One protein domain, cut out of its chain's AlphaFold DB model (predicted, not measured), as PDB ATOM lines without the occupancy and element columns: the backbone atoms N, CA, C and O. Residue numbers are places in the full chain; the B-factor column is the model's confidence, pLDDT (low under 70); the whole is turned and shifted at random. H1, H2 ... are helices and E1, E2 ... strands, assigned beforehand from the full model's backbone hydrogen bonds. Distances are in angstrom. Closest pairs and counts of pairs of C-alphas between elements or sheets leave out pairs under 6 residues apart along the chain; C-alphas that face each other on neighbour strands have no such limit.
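What this domain is: This is residues 3 to 95 and 114 to 195 of the 231 residues of the protein "Aste57867_18788 protein" of Aphanomyces stellatus (UniProt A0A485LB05). An elongated two-part model: at one end a twisted four-stranded sheet has H4 and H5 crossing over one face, and at the other a two-stranded ribbon, E3 and E6, has H1 and H6 near it. H3 packs on H4 and H5, while residues 31 to 37, of which 31 to 36 belong to H2, and residues 90 to 95, of which 90 to 94 belong to H4, stick out. The printed part has 175 residues, in order H1 H2 H3 E1 E2 H4 H5 H6 E3 E4 E5 E6; the larger sheet is mixed, ordered E2, E1, E4, E5, the ribbon antiparallel, the class mixed helices and strands. It is only just loose, close to compact, with a radius of gyration of the C-alphas of 19.2 A and spans of 66 by 36 by 34 A.

Where its parts are: Start at the larger sheet: E2 is residues 65 to 67, E1 60 to 62, E4 166 to 171 and E5 181 to 185. Find C-alpha 71 at (40.314, 33.241, -40.950); from there H4 runs 35.2 A to residue 94. H5, residues 114 to 132, is 26.7 A long, and H3 is residues 48 to 58. Next come H6, residues 134 to 148, H2, residues 22 to 36 and 20.8 A long, and E3, residues 154 to 159. H1 runs from C-alpha 3 at (14.525, -2.571, -53.443) to residue 14, and E6, residues 189 to 194, ends at C-alpha 194, (20.560, 0.523, -44.915).

How they stand to each other: Look first at E1 and E4, parallel, with N 61 and O 166 at 2.9 A. E1 and E2 are a hairpin, N 62 to O 65 2.9 A; E4 and E5 are another, N 169 to O 183 2.8 A. H4 and H5 are on the same face, two layers with helices on one face of the sheet, at heights over the sheet of 10.9 A and 10.3 A. They touch at a steep tilt of 50 degrees, opposite ways, the closest C-alphas being Val 79 and Ala 121, 5.6 A. H3 is the hub: it touches H4 (Val 52 and Ser 71, 5.6 A) and H5 (Val 51 and Arg 130, 6.1 A), and only just touches H6, with 3 pairs of C-alphas within 8 A, the closest Asp 54 and Arg 134, 7.2 A. H2 touches H6 about perpendicular at 78 degrees, closest at the C-alphas of Met 25 and Ala 144, 6.7 A. In the ribbon E3 and E6 are antiparallel, N 157 to O 191 2.9 A; the closest C-alphas of H1 and E6 are Leu 5 and Gln 194, 6.7 A. Every O i to N i+4 pair is within hydrogen-bond range in H1, H2, H4 and H5; H3 has 6 of 7 and H6 10 of 11.

The domain as a whole: The C-alphas farthest apart, Leu 3 and Asp 95, are 67.6 A apart. Residues 96 to 113 are not printed, and C-alphas 95 and 114 are 19.2 A apart across that cut. Of the links printed whole, H2 to H3 is long. Mean pLDDT of the printed part is 81.1; 25 residues are under 70, among them 38 to 45, 91 to 95 and 172 to 176.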
ATOM      1  N   LEU A   3      15.693  -3.351 -53.001       60.38
ATOM      2  CA  LEU A   3      14.525  -2.571 -53.443       60.38
ATOM      3  C   LEU A   3      14.070  -1.478 -52.455       60.38
ATOM      4  O   LEU A   3      13.461  -0.497 -52.864       60.38
ATOM      5  N   ARG A   4      14.358  -1.620 -51.150       73.25
ATOM      6  CA  ARG A   4      13.928  -0.644 -50.130       73.25
ATOM      7  C   ARG A   4      14.765   0.636 -50.135       73.25
ATOM      8  O   ARG A   4      14.213   1.705 -49.892       73.25
ATOM      9  N   LEU A   5      16.066   0.539 -50.411       78.75
ATOM     10  CA  LEU A   5      16.952   1.704 -50.454       78.75
ATOM     11  C   LEU A   5      16.728   2.507 -51.739       78.75
ATOM     12  O   LEU A   5      16.582   3.724 -51.676       78.75
ATOM     13  N   GLU A   6      16.627   1.825 -52.879       81.81
ATOM     14  CA  GLU A   6      16.361   2.458 -54.176       81.81
ATOM     15  C   GLU A   6      14.984   3.133 -54.203       81.81
ATOM     16  O   GLU A   6      14.865   4.274 -54.654       81.81
ATOM     17  N   ALA A   7      13.948   2.490 -53.651       81.88
ATOM     18  CA  ALA A   7      12.623   3.098 -53.526       81.88
ATOM     19  C   ALA A   7      12.634   4.328 -52.603       81.88
ATOM     20  O   ALA A   7      11.984   5.330 -52.909       81.88
ATOM     21  N   TYR A   8      13.392   4.284 -51.503       81.75
ATOM     22  CA  TYR A   8      13.566   5.426 -50.608       81.75
ATOM     23  C   TYR A   8      14.284   6.588 -51.305       81.75
ATOM     24  O   TYR A   8      13.784   7.709 -51.283       81.75
ATOM     25  N   GLN A   9      15.402   6.318 -51.984       82.44
ATOM     26  CA  GLN A   9      16.150   7.320 -52.751       82.44
ATOM     27  C   GLN A   9      15.300   7.930 -53.870       82.44
ATOM     28  O   GLN A   9      15.261   9.148 -54.013       82.44
ATOM     29  N   THR A  10      14.568   7.097 -54.615       85.75
ATOM     30  CA  THR A  10      13.655   7.542 -55.680       85.75
ATOM     31  C   THR A  10      12.547   8.421 -55.120       85.75
ATOM     32  O   THR A  10      12.216   9.450 -55.702       85.75
ATOM     33  N   THR A  11      11.972   8.033 -53.979       84.12
ATOM     34  CA  THR A  11      10.926   8.820 -53.323       84.12
ATOM     35  C   THR A  11      11.490  10.153 -52.864       84.12
ATOM     36  O   THR A  11      10.962  11.178 -53.270       84.12
ATOM     37  N   LEU A  12      12.588  10.156 -52.104       80.94
ATOM     38  CA  LEU A  12      13.236  11.376 -51.625       80.94
ATOM     39  C   LEU A  12      13.580  12.318 -52.787       80.94
ATOM     40  O   LEU A  12      13.268  13.501 -52.722       80.94
ATOM     41  N   GLY A  13      14.134  11.777 -53.878       81.62
ATOM     42  CA  GLY A  13      14.486  12.531 -55.079       81.62
ATOM     43  C   GLY A  13      13.316  13.283 -55.716       81.62
ATOM     44  O   GLY A  13      13.520  14.369 -56.245       81.62
ATOM     45  N   ARG A  14      12.082  12.768 -55.614       85.94
ATOM     46  CA  ARG A  14      10.876  13.445 -56.132       85.94
ATOM     47  C   ARG A  14      10.465  14.674 -55.324       85.94
ATOM     48  O   ARG A  14       9.740  15.511 -55.846       85.94
ATOM     49  N   TRP A  15      10.890  14.763 -54.066       81.06
ATOM     50  CA  TRP A  15      10.536  15.858 -53.157       81.06
ATOM     51  C   TRP A  15      11.656  16.892 -53.010       81.06
ATOM     52  O   TRP A  15      11.514  17.830 -52.230       81.06
ATOM     53  N   LEU A  16      12.771  16.730 -53.728       82.06
ATOM     54  CA  LEU A  16      13.886  17.670 -53.682       82.06
ATOM     55  C   LEU A  16      13.712  18.814 -54.702       82.06
ATOM     56  O   LEU A  16      13.279  18.563 -55.826       82.06
ATOM     57  N   PRO A  17      14.113  20.052 -54.346       80.00
ATOM     58  CA  PRO A  17      14.666  20.450 -53.049       80.00
ATOM     59  C   PRO A  17      13.582  20.603 -51.964       80.00
ATOM     60  O   PRO A  17      12.520  21.168 -52.211       80.00
ATOM     61  N   VAL A  18      13.882  20.165 -50.735       77.69
ATOM     62  CA  VAL A  18      13.049  20.467 -49.560       77.69
ATOM     63  C   VAL A  18      13.581  21.728 -48.890       77.69
ATOM     64  O   VAL A  18      14.744  21.784 -48.491       77.69
ATOM     65  N   THR A  19      12.722  22.728 -48.715       81.69
ATOM     66  CA  THR A  19      13.039  23.928 -47.936       81.69
ATOM     67  C   THR A  19      12.458  23.800 -46.535       81.69
ATOM     68  O   THR A  19      11.247  23.665 -46.365       81.69
ATOM     69  N   VAL A  20      13.318  23.872 -45.518       81.31
ATOM     70  CA  VAL A  20      12.910  23.813 -44.111       81.31
ATOM     71  C   VAL A  20      13.146  25.178 -43.463       81.31
ATOM     72  O   VAL A  20      14.300  25.587 -43.319       81.31
ATOM     73  N   PRO A  21      12.095  25.902 -43.035       83.75
ATOM     74  CA  PRO A  21      12.280  27.143 -42.294       83.75
ATOM     75  C   PRO A  21      12.991  26.877 -40.960       83.75
ATOM     76  O   PRO A  21      12.486  26.130 -40.119       83.75
ATOM     77  N   LEU A  22      14.138  27.527 -40.731       79.00
ATOM     78  CA  LEU A  22      14.943  27.321 -39.517       79.00
ATOM     79  C   LEU A  22      14.157  27.596 -38.230       79.00
ATOM     80  O   LEU A  22      14.308  26.874 -37.250       79.00
ATOM     81  N   VAL A  23      13.290  28.613 -38.232       83.00
ATOM     82  CA  VAL A  23      12.449  28.958 -37.073       83.00
ATOM     83  C   VAL A  23      11.501  27.812 -36.724       83.00
ATOM     84  O   VAL A  23      11.369  27.444 -35.558       83.00
ATOM     85  N   TRP A  24      10.877  27.210 -37.740       87.12
ATOM     86  CA  TRP A  24       9.986  26.071 -37.553       87.12
ATOM     87  C   TRP A  24      10.746  24.864 -37.008       87.12
ATOM     88  O   TRP A  24      10.335  24.274 -36.010       87.12
ATOM     89  N   MET A  25      11.882  24.532 -37.622       87.25
ATOM     90  CA  MET A  25      12.711  23.402 -37.213       87.25
ATOM     91  C   MET A  25      13.189  23.550 -35.768       87.25
ATOM     92  O   MET A  25      12.994  22.647 -34.959       87.25
ATOM     93  N   ARG A  26      13.742  24.715 -35.415       84.56
ATOM     94  CA  ARG A  26      14.204  25.009 -34.051       84.56
ATOM     95  C   ARG A  26      13.070  24.919 -33.034       84.56
ATOM     96  O   ARG A  26      13.265  24.331 -31.979       84.56
ATOM     97  N   SER A  27      11.871  25.395 -33.374       85.56
ATOM     98  CA  SER A  27      10.689  25.244 -32.513       85.56
ATOM     99  C   SER A  27      10.287  23.775 -32.309       85.56
ATOM    100  O   SER A  27       9.920  23.375 -31.201       85.56
ATOM    101  N   ARG A  28      10.379  22.942 -33.357       86.69
ATOM    102  CA  ARG A  28      10.120  21.496 -33.257       86.69
ATOM    103  C   ARG A  28      11.129  20.800 -32.349       86.69
ATOM    104  O   ARG A  28      10.710  20.018 -31.498       86.69
ATOM    105  N   ILE A  29      12.416  21.107 -32.511       83.94
ATOM    106  CA  ILE A  29      13.498  20.552 -31.690       83.94
ATOM    107  C   ILE A  29      13.319  20.979 -30.237       83.94
ATOM    108  O   ILE A  29      13.248  20.122 -29.370       83.94
ATOM    109  N   GLU A  30      13.127  22.273 -29.970       84.31
ATOM    110  CA  GLU A  30      12.943  22.795 -28.611       84.31
ATOM    111  C   GLU A  30      11.779  22.099 -27.883       84.31
ATOM    112  O   GLU A  30      11.858  21.787 -26.693       84.31
ATOM    113  N   LYS A  31      10.683  21.804 -28.596       84.25
ATOM    114  CA  LYS A  31       9.564  21.043 -28.031       84.25
ATOM    115  C   LYS A  31       9.962  19.603 -27.684       84.25
ATOM    116  O   LYS A  31       9.574  19.121 -26.622       84.25
ATOM    117  N   ALA A  32      10.716  18.929 -28.551       82.25
ATOM    118  CA  ALA A  32      11.206  17.572 -28.307       82.25
ATOM    119  C   ALA A  32      12.240  17.523 -27.162       82.25
ATOM    120  O   ALA A  32      12.226  16.606 -26.341       82.25
ATOM    121  N   GLU A  33      13.090  18.539 -27.048       84.31
ATOM    122  CA  GLU A  33      14.059  18.710 -25.960       84.31
ATOM    123  C   GLU A  33      13.367  18.899 -24.611       84.31
ATOM    124  O   GLU A  33      13.668  18.194 -23.651       84.31
ATOM    125  N   LYS A  34      12.353  19.772 -24.544       82.19
ATOM    126  CA  LYS A  34      11.533  19.949 -23.332       82.19
ATOM    127  C   LYS A  34      10.849  18.655 -22.889       82.19
ATOM    128  O   LYS A  34      10.668  18.443 -21.696       82.19
ATOM    129  N   GLN A  35      10.463  17.802 -23.837       81.50
ATOM    130  CA  GLN A  35       9.812  16.521 -23.550       81.50
ATOM    131  C   GLN A  35      10.797  15.428 -23.115       81.50
ATOM    132  O   GLN A  35      10.432  14.571 -22.317       81.50
ATOM    133  N   SER A  36      12.028  15.452 -23.628       81.75
ATOM    134  CA  SER A  36      13.061  14.446 -23.342       81.75
ATOM    135  C   SER A  36      14.010  14.831 -22.202       81.75
ATOM    136  O   SER A  36      14.698  13.967 -21.666       81.75
ATOM    137  N   GLY A  37      14.064  16.111 -21.824       76.31
ATOM    138  CA  GLY A  37      14.987  16.640 -20.817       76.31
ATOM    139  C   GLY A  37      16.435  16.791 -21.300       76.31
ATOM    140  O   GLY A  37      17.289  17.208 -20.519       76.31
ATOM    141  N   LEU A  38      16.735  16.479 -22.567       69.75
ATOM    142  CA  LEU A  38      18.038  16.740 -23.176       69.75
ATOM    143  C   LEU A  38      18.022  18.107 -23.856       69.75
ATOM    144  O   LEU A  38      17.148  18.372 -24.672       69.75
ATOM    145  N   SER A  39      18.998  18.960 -23.541       66.75
ATOM    146  CA  SER A  39      19.160  20.273 -24.173       66.75
ATOM    147  C   SER A  39      20.410  20.299 -25.041       66.75
ATOM    148  O   SER A  39      21.506  19.952 -24.585       66.75
ATOM    149  N   ARG A  40      20.263  20.728 -26.295       68.00
ATOM    150  CA  ARG A  40      21.381  20.986 -27.195       68.00
ATOM    151  C   ARG A  40      22.090  22.282 -26.810       68.00
ATOM    152  O   ARG A  40      21.527  23.233 -26.269       68.00
ATOM    153  N   ARG A  41      23.381  22.327 -27.126       63.34
ATOM    154  CA  ARG A  41      24.207  23.523 -26.963       63.34
ATOM    155  C   ARG A  41      23.743  24.607 -27.940       63.34
ATOM    156  O   ARG A  41      23.841  24.412 -29.148       63.34
ATOM    157  N   ASP A  42      23.293  25.747 -27.414       63.44
ATOM    158  CA  ASP A  42      22.907  26.903 -28.232       63.44
ATOM    159  C   ASP A  42      24.100  27.408 -29.068       63.44
ATOM    160  O   ASP A  42      25.207  27.608 -28.555       63.44
ATOM    161  N   SER A  43      23.846  27.652 -30.353       58.69
ATOM    162  CA  SER A  43      24.734  28.317 -31.316       58.69
ATOM    163  C   SER A  43      25.333  29.640 -30.815       58.69
ATOM    164  O   SER A  43      26.470  29.979 -31.158       58.69
ATOM    165  N   LYS A  44      24.626  30.360 -29.931       62.34
ATOM    166  CA  LYS A  44      25.130  31.579 -29.276       62.34
ATOM    167  C   LYS A  44      26.374  31.323 -28.415       62.34
ATOM    168  O   LYS A  44      27.157  32.241 -28.190       62.34
ATOM    169  N   ASN A  45      26.598  30.077 -27.993       67.94
ATOM    170  CA  ASN A  45      27.660  29.681 -27.064       67.94
ATOM    171  C   ASN A  45      28.899  29.073 -27.742       67.94
ATOM    172  O   ASN A  45      29.733  28.458 -27.060       67.94
ATOM    173  N   LEU A  46      29.047  29.190 -29.070       75.44
ATOM    174  CA  LEU A  46      30.352  28.920 -29.681       75.44
ATOM    175  C   LEU A  46      31.370  29.971 -29.227       75.44
ATOM    176  O   LEU A  46      31.017  31.112 -28.949       75.44
ATOM    177  N   SER A  47      32.645  29.624 -29.142       85.75
ATOM    178  CA  SER A  47      33.675  30.657 -29.033       85.75
ATOM    179  C   SER A  47      34.089  31.082 -30.437       85.75
ATOM    180  O   SER A  47      34.128  30.252 -31.347       85.75
ATOM    181  N   MET A  48      34.464  32.350 -30.618       86.00
ATOM    182  CA  MET A  48      35.047  32.786 -31.893       86.00
ATOM    183  C   MET A  48      36.337  32.037 -32.228       86.00
ATOM    184  O   MET A  48      36.620  31.807 -33.394       86.00
ATOM    185  N   LEU A  49      37.054  31.536 -31.217       87.06
ATOM    186  CA  LEU A  49      38.182  30.631 -31.424       87.06
ATOM    187  C   LEU A  49      37.769  29.335 -32.140       87.06
ATOM    188  O   LEU A  49      38.503  28.846 -32.993       87.06
ATOM    189  N   GLN A  50      36.606  28.769 -31.802       84.69
ATOM    190  CA  GLN A  50      36.093  27.592 -32.500       84.69
ATOM    191  C   GLN A  50      35.647  27.941 -33.920       84.69
ATOM    192  O   GLN A  50      35.964  27.205 -34.845       84.69
ATOM    193  N   VAL A  51      34.985  29.086 -34.103       84.75
ATOM    194  CA  VAL A  51      34.572  29.572 -35.429       84.75
ATOM    195  C   VAL A  51      35.783  29.753 -36.346       84.75
ATOM    196  O   VAL A  51      35.783  29.257 -37.463       84.75
ATOM    197  N   VAL A  52      36.855  30.374 -35.856       86.75
ATOM    198  CA  VAL A  52      38.118  30.546 -36.590       86.75
ATOM    199  C   VAL A  52      38.722  29.203 -37.012       86.75
ATOM    200  O   VAL A  52      39.138  29.041 -38.160       86.75
ATOM    201  N   LYS A  53      38.720  28.209 -36.113       85.81
ATOM    202  CA  LYS A  53      39.170  26.845 -36.439       85.81
ATOM    203  C   LYS A  53      38.298  26.183 -37.499       85.81
ATOM    204  O   LYS A  53      38.802  25.396 -38.295       85.81
ATOM    205  N   ASP A  54      37.002  26.461 -37.499       81.81
ATOM    206  CA  ASP A  54      36.068  25.929 -38.488       81.81
ATOM    207  C   ASP A  54      36.282  26.608 -39.849       81.81
ATOM    208  O   ASP A  54      36.362  25.910 -40.855       81.81
ATOM    209  N   ILE A  55      36.523  27.926 -39.883       83.75
ATOM    210  CA  ILE A  55      36.834  28.673 -41.116       83.75
ATOM    211  C   ILE A  55      38.036  28.074 -41.847       83.75
ATOM    212  O   ILE A  55      37.959  27.809 -43.046       83.75
ATOM    213  N   ALA A  56      39.113  27.791 -41.111       78.81
ATOM    214  CA  ALA A  56      40.316  27.181 -41.675       78.81
ATOM    215  C   ALA A  56      40.060  25.794 -42.297       78.81
ATOM    216  O   ALA A  56      40.792  25.371 -43.188       78.81
ATOM    217  N   ARG A  57      39.028  25.076 -41.834       78.88
ATOM    218  CA  ARG A  57      38.668  23.741 -42.333       78.88
ATOM    219  C   ARG A  57      37.652  23.786 -43.469       78.88
ATOM    220  O   ARG A  57      37.715  22.950 -44.367       78.88
ATOM    221  N   ASP A  58      36.716  24.731 -43.430       78.62
ATOM    222  CA  ASP A  58      35.507  24.663 -44.247       78.62
ATOM    223  C   ASP A  58      35.662  25.231 -45.666       78.62
ATOM    224  O   ASP A  58      34.901  24.816 -46.541       78.62
ATOM    225  N   LYS A  59      36.684  26.066 -45.921       83.31
ATOM    226  CA  LYS A  59      36.863  26.868 -47.153       83.31
ATOM    227  C   LYS A  59      35.682  27.822 -47.378       83.31
ATOM    228  O   LYS A  59      34.521  27.445 -47.239       83.31
ATOM    229  N   TYR A  60      35.972  29.069 -47.732       88.06
ATOM    230  CA  TYR A  60      34.950  30.102 -47.906       88.06
ATOM    231  C   TYR A  60      34.968  30.645 -49.326       88.06
ATOM    232  O   TYR A  60      36.013  30.717 -49.972       88.06
ATOM    233  N   GLU A  61      33.794  31.035 -49.790       90.50
ATOM    234  CA  GLU A  61      33.587  31.754 -51.036       90.50
ATOM    235  C   GLU A  61      32.754  32.992 -50.717       90.50
ATOM    236  O   GLU A  61      31.720  32.884 -50.060       90.50
ATOM    237  N   ILE A  62      33.228  34.165 -51.124       89.38
ATOM    238  CA  ILE A  62      32.533  35.438 -50.935       89.38
ATOM    239  C   ILE A  62      32.260  36.015 -52.322       89.38
ATOM    240  O   ILE A  62      33.195  36.249 -53.083       89.38
ATOM    241  N   ASP A  63      30.987  36.211 -52.660       87.31
ATOM    242  CA  ASP A  63      30.528  36.753 -53.950       87.31
ATOM    243  C   ASP A  63      31.084  36.005 -55.176       87.31
ATOM    244  O   ASP A  63      31.482  36.604 -56.172       87.31
ATOM    245  N   GLY A  64      31.148  34.672 -55.096       84.50
ATOM    246  CA  GLY A  64      31.695  33.825 -56.162       84.50
ATOM    247  C   GLY A  64      33.223  33.717 -56.164       84.50
ATOM    248  O   GLY A  64      33.782  32.884 -56.878       84.50
ATOM    249  N   ALA A  65      33.922  34.528 -55.364       87.31
ATOM    250  CA  ALA A  65      35.369  34.489 -55.243       87.31
ATOM    251  C   ALA A  65      35.781  33.607 -54.066       87.31
ATOM    252  O   ALA A  65      35.454  33.865 -52.903       87.31
ATOM    253  N   ARG A  66      36.542  32.554 -54.362       87.06
ATOM    254  CA  ARG A  66      37.111  31.699 -53.328       87.06
ATOM    255  C   ARG A  66      38.109  32.493 -52.493       87.06
ATOM    256  O   ARG A  66      39.024  33.120 -53.021       87.06
ATOM    257  N   VAL A  67      37.931  32.445 -51.181       86.88
ATOM    258  CA  VAL A  67      38.822  33.104 -50.234       86.88
ATOM    259  C   VAL A  67      39.917  32.120 -49.856       86.88
ATOM    260  O   VAL A  67      39.764  31.304 -48.944       86.88
ATOM    261  N   ASP A  68      41.019  32.181 -50.591       73.44
ATOM    262  CA  ASP A  68      42.238  31.461 -50.249       73.44
ATOM    263  C   ASP A  68      43.013  32.298 -49.216       73.44
ATOM    264  O   ASP A  68      43.614  33.320 -49.538       73.44
ATOM    265  N   GLY A  69      42.937  31.922 -47.937       65.88
ATOM    266  CA  GLY A  69      43.541  32.712 -46.861       65.88
ATOM    267  C   GLY A  69      43.263  32.191 -45.455       65.88
ATOM    268  O   GLY A  69      42.630  31.149 -45.265       65.88
ATOM    269  N   SER A  70      43.762  32.922 -44.454       82.81
ATOM    270  CA  SER A  70      43.463  32.656 -43.044       82.81
ATOM    271  C   SER A  70      42.031  33.085 -42.705       82.81
ATOM    272  O   SER A  70      41.357  33.778 -43.472       82.81
ATOM    273  N   SER A  71      41.566  32.718 -41.510       85.56
ATOM    274  CA  SER A  71      40.314  33.241 -40.950       85.56
ATOM    275  C   SER A  71      40.228  34.764 -40.990       85.56
ATOM    276  O   SER A  71      39.143  35.315 -41.163       85.56
ATOM    277  N   ASP A  72      41.369  35.438 -40.858       88.69
ATOM    278  CA  ASP A  72      41.442  36.893 -40.798       88.69
ATOM    279  C   ASP A  72      41.089  37.509 -42.149       88.69
ATOM    280  O   ASP A  72      40.420  38.535 -42.194       88.69
ATOM    281  N   THR A  73      41.451  36.845 -43.252       90.06
ATOM    282  CA  THR A  73      41.091  37.281 -44.606       90.06
ATOM    283  C   THR A  73      39.578  37.250 -44.808       90.06
ATOM    284  O   THR A  73      38.999  38.219 -45.294       90.06
ATOM    285  N   VAL A  74      38.916  36.171 -44.371       89.06
ATOM    286  CA  VAL A  74      37.449  36.050 -44.432       89.06
ATOM    287  C   VAL A  74      36.788  37.147 -43.596       89.06
ATOM    288  O   VAL A  74      35.880  37.826 -44.073       89.06
ATOM    289  N   VAL A  75      37.264  37.360 -42.364       91.06
ATOM    290  CA  VAL A  75      36.748  38.412 -41.473       91.06
ATOM    291  C   VAL A  75      36.922  39.790 -42.110       91.06
ATOM    292  O   VAL A  75      35.962  40.554 -42.175       91.06
ATOM    293  N   GLN A  76      38.119  40.103 -42.604       91.44
ATOM    294  CA  GLN A  76      38.442  41.404 -43.182       91.44
ATOM    295  C   GLN A  76      37.574  41.709 -44.404       91.44
ATOM    296  O   GLN A  76      37.014  42.801 -44.484       91.44
ATOM    297  N   LEU A  77      37.409  40.752 -45.323       91.25
ATOM    298  CA  LEU A  77      36.573  40.932 -46.511       91.25
ATOM    299  C   LEU A  77      35.112  41.214 -46.143       91.25
ATOM    300  O   LEU A  77      34.510  42.142 -46.680       91.25
ATOM    301  N   LEU A  78      34.555  40.471 -45.184       90.75
ATOM    302  CA  LEU A  78      33.180  40.691 -44.736       90.75
ATOM    303  C   LEU A  78      33.012  42.031 -44.014       90.75
ATOM    304  O   LEU A  78      32.031  42.731 -44.253       90.75
ATOM    305  N   VAL A  79      33.964  42.416 -43.159       92.62
ATOM    306  CA  VAL A  79      33.933  43.719 -42.477       92.62
ATOM    307  C   VAL A  79      33.993  44.854 -43.495       92.62
ATOM    308  O   VAL A  79      33.205  45.790 -43.388       92.62
ATOM    309  N   LEU A  80      34.865  44.758 -44.503       91.62
ATOM    310  CA  LEU A  80      34.962  45.753 -45.571       91.62
ATOM    311  C   LEU A  80      33.643  45.897 -46.339       91.62
ATOM    312  O   LEU A  80      33.209  47.023 -46.569       91.62
ATOM    313  N   ARG A  81      32.967  44.787 -46.668       88.81
ATOM    314  CA  ARG A  81      31.647  44.810 -47.327       88.81
ATOM    315  C   ARG A  81      30.586  45.501 -46.476       88.81
ATOM    316  O   ARG A  81      29.885  46.387 -46.955       88.81
ATOM    317  N   VAL A  82      30.499  45.149 -45.193       90.12
ATOM    318  CA  VAL A  82      29.520  45.759 -44.281       90.12
ATOM    319  C   VAL A  82      29.811  47.247 -44.078       90.12
ATOM    320  O   VAL A  82      28.887  48.056 -44.073       90.12
ATOM    321  N   LEU A  83      31.082  47.635 -43.942       90.44
ATOM    322  CA  LEU A  83      31.469  49.042 -43.820       90.44
ATOM    323  C   LEU A  83      31.146  49.840 -45.085       90.44
ATOM    324  O   LEU A  83      30.636  50.951 -44.965       90.44
ATOM    325  N   ALA A  84      31.385  49.279 -46.273       88.31
ATOM    326  CA  ALA A  84      31.026  49.915 -47.539       88.31
ATOM    327  C   ALA A  84      29.516  50.194 -47.620       88.31
ATOM    328  O   ALA A  84      29.120  51.312 -47.941       88.31
ATOM    329  N   PHE A  85      28.681  49.226 -47.226       86.81
ATOM    330  CA  PHE A  85      27.231  49.420 -47.135       86.81
ATOM    331  C   PHE A  85      26.845  50.516 -46.130       86.81
ATOM    332  O   PHE A  85      26.018  51.377 -46.429       86.81
ATOM    333  N   LEU A  86      27.441  50.502 -44.932       86.06
ATOM    334  CA  LEU A  86      27.155  51.502 -43.900       86.06
ATOM    335  C   LEU A  86      27.561  52.917 -44.337       86.06
ATOM    336  O   LEU A  86      26.891  53.870 -43.960       86.06
ATOM    337  N   HIS A  87      28.634  53.059 -45.119       85.12
ATOM    338  CA  HIS A  87      29.054  54.347 -45.673       85.12
ATOM    339  C   HIS A  87      28.100  54.835 -46.765       85.12
ATOM    340  O   HIS A  87      27.570  55.934 -46.638       85.12
ATOM    341  N   ALA A  88      27.797  53.996 -47.759       81.88
ATOM    342  CA  ALA A  88      26.896  54.358 -48.856       81.88
ATOM    343  C   ALA A  88      25.498  54.778 -48.364       81.88
ATOM    344  O   ALA A  88      24.872  55.680 -48.916       81.88
ATOM    345  N   ARG A  89      25.013  54.147 -47.290       77.44
ATOM    346  CA  ARG A  89      23.729  54.483 -46.671       77.44
ATOM    347  C   ARG A  89      23.724  55.852 -45.986       77.44
ATOM    348  O   ARG A  89      22.679  56.492 -45.956       77.44
ATOM    349  N   ASP A  90      24.840  56.281 -45.410       73.25
ATOM    350  CA  ASP A  90      24.923  57.590 -44.756       73.25
ATOM    351  C   ASP A  90      25.075  58.711 -45.793       73.25
ATOM    352  O   ASP A  90      24.386  59.721 -45.671       73.25
ATOM    353  N   ASP A  91      25.850  58.491 -46.861       69.88
ATOM    354  CA  ASP A  91      25.968  59.442 -47.977       69.88
ATOM    355  C   ASP A  91      24.604  59.692 -48.655       69.88
ATOM    356  O   ASP A  91      24.270  60.826 -48.991       69.88
ATOM    357  N   ALA A  92      23.767  58.653 -48.784       66.12
ATOM    358  CA  ALA A  92      22.405  58.776 -49.312       66.12
ATOM    359  C   ALA A  92      21.431  59.515 -48.369       66.12
ATOM    360  O   ALA A  92      20.442  60.078 -48.832       66.12
ATOM    361  N   ASN A  93      21.680  59.509 -47.054       63.78
ATOM    362  CA  ASN A  93      20.837  60.210 -46.078       63.78
ATOM    363  C   ASN A  93      21.244  61.685 -45.892       63.78
ATOM    364  O   ASN A  93      20.404  62.492 -45.490       63.78
ATOM    365  N   ASP A  94      22.504  62.040 -46.167       60.66
ATOM    366  CA  ASP A  94      22.994  63.422 -46.058       60.66
ATOM    367  C   ASP A  94      22.491  64.315 -47.217       60.66
ATOM    368  O   ASP A  94      22.293  65.514 -47.017       60.66
ATOM    369  N   ASP A  95      22.194  63.750 -48.397       54.00
ATOM    370  CA  ASP A  95      21.717  64.512 -49.571       54.00
ATOM    371  C   ASP A  95      20.239  64.968 -49.450       54.00
ATOM    372  O   ASP A  95      19.836  65.975 -50.030       54.00
ATOM    373  N   ALA A 114      32.836  56.628 -36.736       80.44
ATOM    374  CA  ALA A 114      33.653  55.610 -37.396       80.44
ATOM    375  C   ALA A 114      33.857  54.360 -36.519       80.44
ATOM    376  O   ALA A 114      33.598  53.242 -36.961       80.44
ATOM    377  N   ARG A 115      34.215  54.542 -35.239       84.56
ATOM    378  CA  ARG A 115      34.359  53.424 -34.286       84.56
ATOM    379  C   ARG A 115      33.047  52.681 -34.034       84.56
ATOM    380  O   ARG A 115      33.053  51.464 -33.870       84.56
ATOM    381  N   ALA A 116      31.921  53.392 -33.983       86.12
ATOM    382  CA  ALA A 116      30.614  52.764 -33.811       86.12
ATOM    383  C   ALA A 116      30.225  51.912 -35.033       86.12
ATOM    384  O   ALA A 116      29.685  50.815 -34.864       86.12
ATOM    385  N   ARG A 117      30.542  52.376 -36.250       87.38
ATOM    386  CA  ARG A 117      30.339  51.612 -37.492       87.38
ATOM    387  C   ARG A 117      31.197  50.352 -37.513       87.38
ATOM    388  O   ARG A 117      30.671  49.272 -37.757       87.38
ATOM    389  N   GLU A 118      32.477  50.473 -37.177       91.25
ATOM    390  CA  GLU A 118      33.396  49.334 -37.091       91.25
ATOM    391  C   GLU A 118      32.912  48.286 -36.081       91.25
ATOM    392  O   GLU A 118      32.808  47.106 -36.414       91.25
ATOM    393  N   ALA A 119      32.513  48.712 -34.879       90.75
ATOM    394  CA  ALA A 119      31.952  47.810 -33.875       90.75
ATOM    395  C   ALA A 119      30.665  47.117 -34.364       90.75
ATOM    396  O   ALA A 119      30.467  45.925 -34.121       90.75
ATOM    397  N   THR A 120      29.805  47.842 -35.084       90.75
ATOM    398  CA  THR A 120      28.572  47.292 -35.669       90.75
ATOM    399  C   THR A 120      28.881  46.260 -36.751       90.75
ATOM    400  O   THR A 120      28.287  45.180 -36.754       90.75
ATOM    401  N   ALA A 121      29.836  46.564 -37.634       91.88
ATOM    402  CA  ALA A 121      30.284  45.661 -38.684       91.88
ATOM    403  C   ALA A 121      30.868  44.377 -38.087       91.88
ATOM    404  O   ALA A 121      30.432  43.284 -38.443       91.88
ATOM    405  N   LEU A 122      31.766  44.494 -37.107       93.19
ATOM    406  CA  LEU A 122      32.350  43.347 -36.411       93.19
ATOM    407  C   LEU A 122      31.285  42.485 -35.724       93.19
ATOM    408  O   LEU A 122      31.281  41.272 -35.907       93.19
ATOM    409  N   ALA A 123      30.338  43.089 -35.001       91.44
ATOM    410  CA  ALA A 123      29.260  42.350 -34.335       91.44
ATOM    411  C   ALA A 123      28.308  41.651 -35.324       91.44
ATOM    412  O   ALA A 123      27.708  40.617 -35.014       91.44
ATOM    413  N   PHE A 124      28.122  42.215 -36.519       91.19
ATOM    414  CA  PHE A 124      27.370  41.565 -37.587       91.19
ATOM    415  C   PHE A 124      28.147  40.383 -38.174       91.19
ATOM    416  O   PHE A 124      27.619  39.271 -38.219       91.19
ATOM    417  N   VAL A 125      29.408  40.601 -38.551       91.94
ATOM    418  CA  VAL A 125      30.290  39.566 -39.107       91.94
ATOM    419  C   VAL A 125      30.464  38.411 -38.125       91.94
ATOM    420  O   VAL A 125      30.380  37.255 -38.524       91.94
ATOM    421  N   GLU A 126      30.594  38.692 -36.830       90.50
ATOM    422  CA  GLU A 126      30.648  37.666 -35.790       90.50
ATOM    423  C   GLU A 126      29.428  36.731 -35.851       90.50
ATOM    424  O   GLU A 126      29.566  35.506 -35.835       90.50
ATOM    425  N   ARG A 127      28.219  37.295 -35.967       88.50
ATOM    426  CA  ARG A 127      26.978  36.512 -36.066       88.50
ATOM    427  C   ARG A 127      26.912  35.702 -37.355       88.50
ATOM    428  O   ARG A 127      26.491  34.548 -37.301       88.50
ATOM    429  N   VAL A 128      27.341  36.278 -38.479       88.56
ATOM    430  CA  VAL A 128      27.413  35.576 -39.770       88.56
ATOM    431  C   VAL A 128      28.341  34.372 -39.664       88.56
ATOM    432  O   VAL A 128      27.919  33.261 -39.967       88.56
ATOM    433  N   LEU A 129      29.558  34.566 -39.151       88.50
ATOM    434  CA  LEU A 129      30.563  33.508 -39.052       88.50
ATOM    435  C   LEU A 129      30.154  32.391 -38.081       88.50
ATOM    436  O   LEU A 129      30.386  31.210 -38.333       88.50
ATOM    437  N   ARG A 130      29.486  32.738 -36.977       86.00
ATOM    438  CA  ARG A 130      28.879  31.744 -36.075       86.00
ATOM    439  C   ARG A 130      27.775  30.951 -36.763       86.00
ATOM    440  O   ARG A 130      27.671  29.745 -36.555       86.00
ATOM    441  N   GLY A 131      26.952  31.636 -37.555       81.38
ATOM    442  CA  GLY A 131      25.860  31.037 -38.311       81.38
ATOM    443  C   GLY A 131      26.322  30.203 -39.503       81.38
ATOM    444  O   GLY A 131      25.559  29.343 -39.934       81.38
ATOM    445  N   SER A 132      27.538  30.428 -40.008       82.81
ATOM    446  CA  SER A 132      28.122  29.757 -41.175       82.81
ATOM    447  C   SER A 132      29.026  28.570 -40.845       82.81
ATOM    448  O   SER A 132      29.348  27.780 -41.732       82.81
ATOM    449  N   ALA A 133      29.443  28.431 -39.585       80.31
ATOM    450  CA  ALA A 133      30.273  27.321 -39.137       80.31
ATOM    451  C   ALA A 133      29.545  25.980 -39.319       80.31
ATOM    452  O   ALA A 133      28.505  25.746 -38.695       80.31
ATOM    453  N   ARG A 134      30.113  25.046 -40.098       77.25
ATOM    454  CA  ARG A 134      29.457  23.758 -40.388       77.25
ATOM    455  C   ARG A 134      29.224  22.893 -39.159       77.25
ATOM    456  O   ARG A 134      28.357  22.031 -39.184       77.25
ATOM    457  N   THR A 135      29.934  23.104 -38.059       70.69
ATOM    458  CA  THR A 135      29.621  22.400 -36.807       70.69
ATOM    459  C   THR A 135      28.279  22.841 -36.212       70.69
ATOM    460  O   THR A 135      27.609  22.047 -35.556       70.69
ATOM    461  N   GLN A 136      27.859  24.083 -36.466       69.62
ATOM    462  CA  GLN A 136      26.587  24.641 -36.014       69.62
ATOM    463  C   GLN A 136      25.513  24.565 -37.093       69.62
ATOM    464  O   GLN A 136      24.502  23.897 -36.876       69.62
ATOM    465  N   SER A 137      25.748  25.159 -38.267       61.34
ATOM    466  CA  SER A 137      24.824  25.070 -39.405       61.34
ATOM    467  C   SER A 137      24.654  23.622 -39.847       61.34
ATOM    468  O   SER A 137      23.560  23.223 -40.219       61.34
ATOM    469  N   GLY A 138      25.705  22.804 -39.758       68.19
ATOM    470  CA  GLY A 138      25.585  21.375 -40.023       68.19
ATOM    471  C   GLY A 138      24.759  20.657 -38.970       68.19
ATOM    472  O   GLY A 138      23.976  19.800 -39.336       68.19
ATOM    473  N   GLY A 139      24.835  21.051 -37.696       76.50
ATOM    474  CA  GLY A 139      23.890  20.613 -36.664       76.50
ATOM    475  C   GLY A 139      22.431  20.875 -37.044       76.50
ATOM    476  O   GLY A 139      21.600  19.979 -36.977       76.50
ATOM    477  N   ASP A 140      22.147  22.081 -37.527       80.12
ATOM    478  CA  ASP A 140      20.824  22.453 -38.035       80.12
ATOM    479  C   ASP A 140      20.432  21.638 -39.287       80.12
ATOM    480  O   ASP A 140      19.290  21.201 -39.408       80.12
ATOM    481  N   ILE A 141      21.376  21.349 -40.188       81.62
ATOM    482  CA  ILE A 141      21.155  20.459 -41.340       81.62
ATOM    483  C   ILE A 141      20.888  19.013 -40.884       81.62
ATOM    484  O   ILE A 141      20.002  18.362 -41.435       81.62
ATOM    485  N   TYR A 142      21.605  18.505 -39.876       82.62
ATOM    486  CA  TYR A 142      21.366  17.174 -39.310       82.62
ATOM    487  C   TYR A 142      19.964  17.074 -38.729       82.62
ATOM    488  O   TYR A 142      19.292  16.077 -38.974       82.62
ATOM    489  N   ASP A 143      19.501  18.103 -38.023       83.31
ATOM    490  CA  ASP A 143      18.155  18.103 -37.461       83.31
ATOM    491  C   ASP A 143      17.085  18.202 -38.552       83.31
ATOM    492  O   ASP A 143      16.087  17.481 -38.503       83.31
ATOM    493  N   ALA A 144      17.300  19.035 -39.577       84.38
ATOM    494  CA  ALA A 144      16.404  19.112 -40.729       84.38
ATOM    495  C   ALA A 144      16.261  17.740 -41.394       84.38
ATOM    496  O   ALA A 144      15.153  17.288 -41.680       84.38
ATOM    497  N   ILE A 145      17.383  17.051 -41.590       85.50
ATOM    498  CA  ILE A 145      17.417  15.717 -42.179       85.50
ATOM    499  C   ILE A 145      16.780  14.690 -41.249       85.50
ATOM    500  O   ILE A 145      15.990  13.874 -41.711       85.50
ATOM    501  N   ALA A 146      17.054  14.731 -39.948       83.31
ATOM    502  CA  ALA A 146      16.438  13.825 -38.987       83.31
ATOM    503  C   ALA A 146      14.910  13.982 -38.952       83.31
ATOM    504  O   ALA A 146      14.206  12.992 -38.787       83.31
ATOM    505  N   LEU A 147      14.393  15.201 -39.142       82.19
ATOM    506  CA  LEU A 147      12.956  15.481 -39.172       82.19
ATOM    507  C   LEU A 147      12.297  15.106 -40.504       82.19
ATOM    508  O   LEU A 147      11.226  14.504 -40.506       82.19
ATOM    509  N   VAL A 148      12.900  15.487 -41.632       82.69
ATOM    510  CA  VAL A 148      12.307  15.323 -42.971       82.69
ATOM    511  C   VAL A 148      12.538  13.918 -43.524       82.69
ATOM    512  O   VAL A 148      11.672  13.352 -44.184       82.69
ATOM    513  N   CYS A 149      13.704  13.348 -43.243       82.56
ATOM    514  CA  CYS A 149      14.180  12.094 -43.814       82.56
ATOM    515  C   CYS A 149      14.139  10.945 -42.791       82.56
ATOM    516  O   CYS A 149      14.892   9.976 -42.913       82.56
ATOM    517  N   ALA A 150      13.291  11.050 -41.762       79.44
ATOM    518  CA  ALA A 150      13.136  10.023 -40.741       79.44
ATOM    519  C   ALA A 150      12.686   8.693 -41.372       79.44
ATOM    520  O   ALA A 150      11.564   8.567 -41.865       79.44
ATOM    521  N   ASN A 151      13.544   7.674 -41.337       81.56
ATOM    522  CA  ASN A 151      13.222   6.334 -41.815       81.56
ATOM    523  C   ASN A 151      13.836   5.277 -40.887       81.56
ATOM    524  O   ASN A 151      15.013   5.344 -40.556       81.56
ATOM    525  N   GLN A 152      13.053   4.275 -40.480       80.88
ATOM    526  CA  GLN A 152      13.511   3.229 -39.549       80.88
ATOM    527  C   GLN A 152      14.470   2.206 -40.181       80.88
ATOM    528  O   GLN A 152      15.084   1.408 -39.477       80.88
ATOM    529  N   HIS A 153      14.569   2.184 -41.509       82.25
ATOM    530  CA  HIS A 153      15.347   1.201 -42.261       82.25
ATOM    531  C   HIS A 153      16.523   1.820 -43.019       82.25
ATOM    532  O   HIS A 153      17.285   1.089 -43.657       82.25
ATOM    533  N   VAL A 154      16.651   3.147 -42.992       82.69
ATOM    534  CA  VAL A 154      17.698   3.887 -43.690       82.69
ATOM    535  C   VAL A 154      18.281   4.928 -42.746       82.69
ATOM    536  O   VAL A 154      17.562   5.743 -42.180       82.69
ATOM    537  N   THR A 155      19.601   4.932 -42.620       85.44
ATOM    538  CA  THR A 155      20.360   5.944 -41.888       85.44
ATOM    539  C   THR A 155      21.084   6.841 -42.883       85.44
ATOM    540  O   THR A 155      21.710   6.357 -43.827       85.44
ATOM    541  N   LEU A 156      20.996   8.155 -42.687       86.00
ATOM    542  CA  LEU A 156      21.720   9.134 -43.492       86.00
ATOM    543  C   LEU A 156      23.002   9.534 -42.765       86.00
ATOM    544  O   LEU A 156      22.954  10.022 -41.639       86.00
ATOM    545  N   CYS A 157      24.145   9.321 -43.411       85.00
ATOM    546  CA  CYS A 157      25.453   9.607 -42.836       85.00
ATOM    547  C   CYS A 157      26.149  10.729 -43.611       85.00
ATOM    548  O   CYS A 157      26.210  10.656 -44.840       85.00
ATOM    549  N   PRO A 158      26.681  11.753 -42.928       83.94
ATOM    550  CA  PRO A 158      27.376  12.853 -43.581       83.94
ATOM    551  C   PRO A 158      28.646  12.361 -44.274       83.94
ATOM    552  O   PRO A 158      29.382  11.528 -43.742       83.94
ATOM    553  N   VAL A 159      28.928  12.917 -45.447       84.19
ATOM    554  CA  VAL A 159      30.177  12.701 -46.177       84.19
ATOM    555  C   VAL A 159      31.099  13.883 -45.892       84.19
ATOM    556  O   VAL A 159      30.780  15.025 -46.203       84.19
ATOM    557  N   SER A 160      32.233  13.610 -45.250       70.31
ATOM    558  CA  SER A 160      33.123  14.634 -44.689       70.31
ATOM    559  C   SER A 160      34.224  15.136 -45.632       70.31
ATOM    560  O   SER A 160      34.849  16.143 -45.315       70.31
ATOM    561  N   HIS A 161      34.492  14.459 -46.755       64.62
ATOM    562  CA  HIS A 161      35.652  14.746 -47.617       64.62
ATOM    563  C   HIS A 161      35.345  15.574 -48.876       64.62
ATOM    564  O   HIS A 161      36.266  16.188 -49.405       64.62
ATOM    565  N   ASP A 162      34.080  15.673 -49.299       59.38
ATOM    566  CA  ASP A 162      33.643  16.432 -50.486       59.38
ATOM    567  C   ASP A 162      32.680  17.555 -50.098       59.38
ATOM    568  O   ASP A 162      31.482  17.539 -50.392       59.38
ATOM    569  N   VAL A 163      33.205  18.539 -49.367       70.50
ATOM    570  CA  VAL A 163      32.386  19.651 -48.887       70.50
ATOM    571  C   VAL A 163      32.644  20.903 -49.720       70.50
ATOM    572  O   VAL A 163      33.751  21.445 -49.728       70.50
ATOM    573  N   LEU A 164      31.605  21.346 -50.435       81.31
ATOM    574  CA  LEU A 164      31.599  22.597 -51.201       81.31
ATOM    575  C   LEU A 164      31.827  23.788 -50.266       81.31
ATOM    576  O   LEU A 164      31.303  23.753 -49.148       81.31
ATOM    577  N   PRO A 165      32.563  24.829 -50.694       84.69
ATOM    578  CA  PRO A 165      32.878  25.972 -49.843       84.69
ATOM    579  C   PRO A 165      31.614  26.597 -49.244       84.69
ATOM    580  O   PRO A 165      30.532  26.555 -49.831       84.69
ATOM    581  N   VAL A 166      31.752  27.158 -48.045       86.81
ATOM    582  CA  VAL A 166      30.697  27.976 -47.447       86.81
ATOM    583  C   VAL A 166      30.576  29.247 -48.279       86.81
ATOM    584  O   VAL A 166      31.501  30.058 -48.299       86.81
ATOM    585  N   ALA A 167      29.456  29.392 -48.983       89.00
ATOM    586  CA  ALA A 167      29.224  30.511 -49.881       89.00
ATOM    587  C   ALA A 167      28.483  31.630 -49.147       89.00
ATOM    588  O   ALA A 167      27.408  31.425 -48.576       89.00
ATOM    589  N   LEU A 168      29.076  32.817 -49.161       89.56
ATOM    590  CA  LEU A 168      28.521  34.054 -48.642       89.56
ATOM    591  C   LEU A 168      28.311  34.982 -49.833       89.56
ATOM    592  O   LEU A 168      29.262  35.334 -50.525       89.56
ATOM    593  N   ARG A 169      27.069  35.374 -50.078       88.56
ATOM    594  CA  ARG A 169      26.732  36.356 -51.102       88.56
ATOM    595  C   ARG A 169      26.171  37.590 -50.429       88.56
ATOM    596  O   ARG A 169      25.215  37.494 -49.659       88.56
ATOM    597  N   VAL A 170      26.791  38.725 -50.696       85.31
ATOM    598  CA  VAL A 170      26.331  40.024 -50.231       85.31
ATOM    599  C   VAL A 170      25.441  40.616 -51.313       85.31
ATOM    600  O   VAL A 170      25.851  40.727 -52.467       85.31
ATOM    601  N   ASP A 171      24.213  40.976 -50.952       82.25
ATOM    602  CA  ASP A 171      23.366  41.754 -51.848       82.25
ATOM    603  C   ASP A 171      23.714  43.228 -51.658       82.25
ATOM    604  O   ASP A 171      23.286  43.878 -50.699       82.25
ATOM    605  N   ASP A 172      24.548  43.735 -52.560       65.25
ATOM    606  CA  ASP A 172      24.933  45.137 -52.571       65.25
ATOM    607  C   ASP A 172      23.865  45.988 -53.291       65.25
ATOM    608  O   ASP A 172      23.403  45.672 -54.387       65.25
ATOM    609  N   ALA A 173      23.516  47.100 -52.644       54.41
ATOM    610  CA  ALA A 173      22.892  48.317 -53.178       54.41
ATOM    611  C   ALA A 173      21.403  48.339 -53.593       54.41
ATOM    612  O   ALA A 173      20.798  49.388 -53.393       54.41
ATOM    613  N   ASP A 174      20.764  47.254 -54.042       55.78
ATOM    614  CA  ASP A 174      19.396  47.352 -54.618       55.78
ATOM    615  C   ASP A 174      18.288  46.651 -53.813       55.78
ATOM    616  O   ASP A 174      17.204  46.370 -54.334       55.78
ATOM    617  N   SER A 175      18.509  46.361 -52.525       57.97
ATOM    618  CA  SER A 175      17.406  45.852 -51.700       57.97
ATOM    619  C   SER A 175      16.344  46.965 -51.581       57.97
ATOM    620  O   SER A 175      16.665  48.023 -51.021       57.97
ATOM    621  N   PRO A 176      15.085  46.743 -52.005       60.06
ATOM    622  CA  PRO A 176      14.029  47.759 -51.935       60.06
ATOM    623  C   PRO A 176      13.752  48.239 -50.499       60.06
ATOM    624  O   PRO A 176      13.189  49.309 -50.294       60.06
ATOM    625  N   ASP A 177      14.210  47.478 -49.501       70.50
ATOM    626  CA  ASP A 177      13.999  47.743 -48.080       70.50
ATOM    627  C   ASP A 177      15.145  48.548 -47.426       70.50
ATOM    628  O   ASP A 177      15.110  48.804 -46.217       70.50
ATOM    629  N   GLY A 178      16.196  48.906 -48.180       71.06
ATOM    630  CA  GLY A 178      17.386  49.600 -47.663       71.06
ATOM    631  C   GLY A 178      18.153  48.816 -46.587       71.06
ATOM    632  O   GLY A 178      18.804  49.403 -45.711       71.06
ATOM    633  N   ARG A 179      18.035  47.484 -46.587       81.62
ATOM    634  CA  ARG A 179      18.644  46.582 -45.605       81.62
ATOM    635  C   ARG A 179      19.853  45.878 -46.207       81.62
ATOM    636  O   ARG A 179      19.880  45.551 -47.384       81.62
ATOM    637  N   PHE A 180      20.846  45.609 -45.366       82.75
ATOM    638  CA  PHE A 180      21.966  44.759 -45.747       82.75
ATOM    639  C   PHE A 180      21.526  43.298 -45.686       82.75
ATOM    640  O   PHE A 180      21.197  42.796 -44.603       82.75
ATOM    641  N   HIS A 181      21.523  42.625 -46.832       86.00
ATOM    642  CA  HIS A 181      21.208  41.206 -46.926       86.00
ATOM    643  C   HIS A 181      22.480  40.414 -47.215       86.00
ATOM    644  O   HIS A 181      23.238  40.714 -48.134       86.00
ATOM    645  N   LEU A 182      22.715  39.389 -46.395       86.88
ATOM    646  CA  LEU A 182      23.775  38.420 -46.615       86.88
ATOM    647  C   LEU A 182      23.146  37.038 -46.738       86.88
ATOM    648  O   LEU A 182      22.510  36.536 -45.807       86.88
ATOM    649  N   HIS A 183      23.354  36.427 -47.895       87.88
ATOM    650  CA  HIS A 183      22.909  35.088 -48.222       87.88
ATOM    651  C   HIS A 183      24.023  34.095 -47.905       87.88
ATOM    652  O   HIS A 183      25.058  34.050 -48.564       87.88
ATOM    653  N   LEU A 184      23.796  33.292 -46.869       86.19
ATOM    654  CA  LEU A 184      24.679  32.207 -46.461       86.19
ATOM    655  C   LEU A 184      24.165  30.886 -47.030       86.19
ATOM    656  O   LEU A 184      23.034  30.489 -46.746       86.19
ATOM    657  N   THR A 185      25.028  30.168 -47.745       86.75
ATOM    658  CA  THR A 185      24.746  28.823 -48.244       86.75
ATOM    659  C   THR A 185      25.794  27.837 -47.738       86.75
ATOM    660  O   THR A 185      26.996  28.005 -47.948       86.75
ATOM    661  N   VAL A 186      25.324  26.781 -47.073       82.62
ATOM    662  CA  VAL A 186      26.151  25.670 -46.593       82.62
ATOM    663  C   VAL A 186      25.649  24.392 -47.244       82.62
ATOM    664  O   VAL A 186      24.489  24.019 -47.079       82.62
ATOM    665  N   HIS A 187      26.533  23.702 -47.956       80.94
ATOM    666  CA  HIS A 187      26.224  22.414 -48.562       80.94
ATOM    667  C   HIS A 187      26.804  21.274 -47.733       80.94
ATOM    668  O   HIS A 187      27.954  21.317 -47.295       80.94
ATOM    669  N   MET A 188      26.007  20.224 -47.568       81.75
ATOM    670  CA  MET A 188      26.428  18.971 -46.961       81.75
ATOM    671  C   MET A 188      25.911  17.812 -47.797       81.75
ATOM    672  O   MET A 188      24.775  17.833 -48.272       81.75
ATOM    673  N   GLN A 189      26.750  16.797 -47.964       83.75
ATOM    674  CA  GLN A 189      26.391  15.580 -48.672       83.75
ATOM    675  C   GLN A 189      26.116  14.461 -47.675       83.75
ATOM    676  O   GLN A 189      26.791  14.348 -46.650       83.75
ATOM    677  N   PHE A 190      25.138  13.618 -47.996       84.44
ATOM    678  CA  PHE A 190      24.735  12.499 -47.156       84.44
ATOM    679  C   PHE A 190      24.690  11.219 -47.973       84.44
ATOM    680  O   PHE A 190      24.100  11.169 -49.051       84.44
ATOM    681  N   LYS A 191      25.274  10.158 -47.421       86.94
ATOM    682  CA  LYS A 191      25.149   8.803 -47.937       86.94
ATOM    683  C   LYS A 191      24.029   8.092 -47.195       86.94
ATOM    684  O   LYS A 191      24.067   7.971 -45.971       86.94
ATOM    685  N   ALA A 192      23.051   7.596 -47.943       86.44
ATOM    686  CA  ALA A 192      22.030   6.713 -47.402       86.44
ATOM    687  C   ALA A 192      22.594   5.300 -47.235       86.44
ATOM    688  O   ALA A 192      23.116   4.713 -48.182       86.44
ATOM    689  N   MET A 193      22.484   4.764 -46.025       85.38
ATOM    690  CA  MET A 193      22.903   3.415 -45.674       85.38
ATOM    691  C   MET A 193      21.717   2.642 -45.118       85.38
ATOM    692  O   MET A 193      20.903   3.187 -44.378       85.38
ATOM    693  N   GLN A 194      21.610   1.365 -45.467       85.69
ATOM    694  CA  GLN A 194      20.560   0.523 -44.915       85.69
ATOM    695  C   GLN A 194      20.882   0.178 -43.461       85.69
ATOM    696  O   GLN A 194      21.987  -0.269 -43.151       85.69
ATOM    697  N   THR A 195      19.913   0.372 -42.572       81.44
ATOM    698  CA  THR A 195      20.040  -0.053 -41.181       81.44
ATOM    699  C   THR A 195      19.918  -1.574 -41.157       81.44
ATOM    700  O   THR A 195      18.853  -2.126 -41.445       81.44
TER     701      THR A 195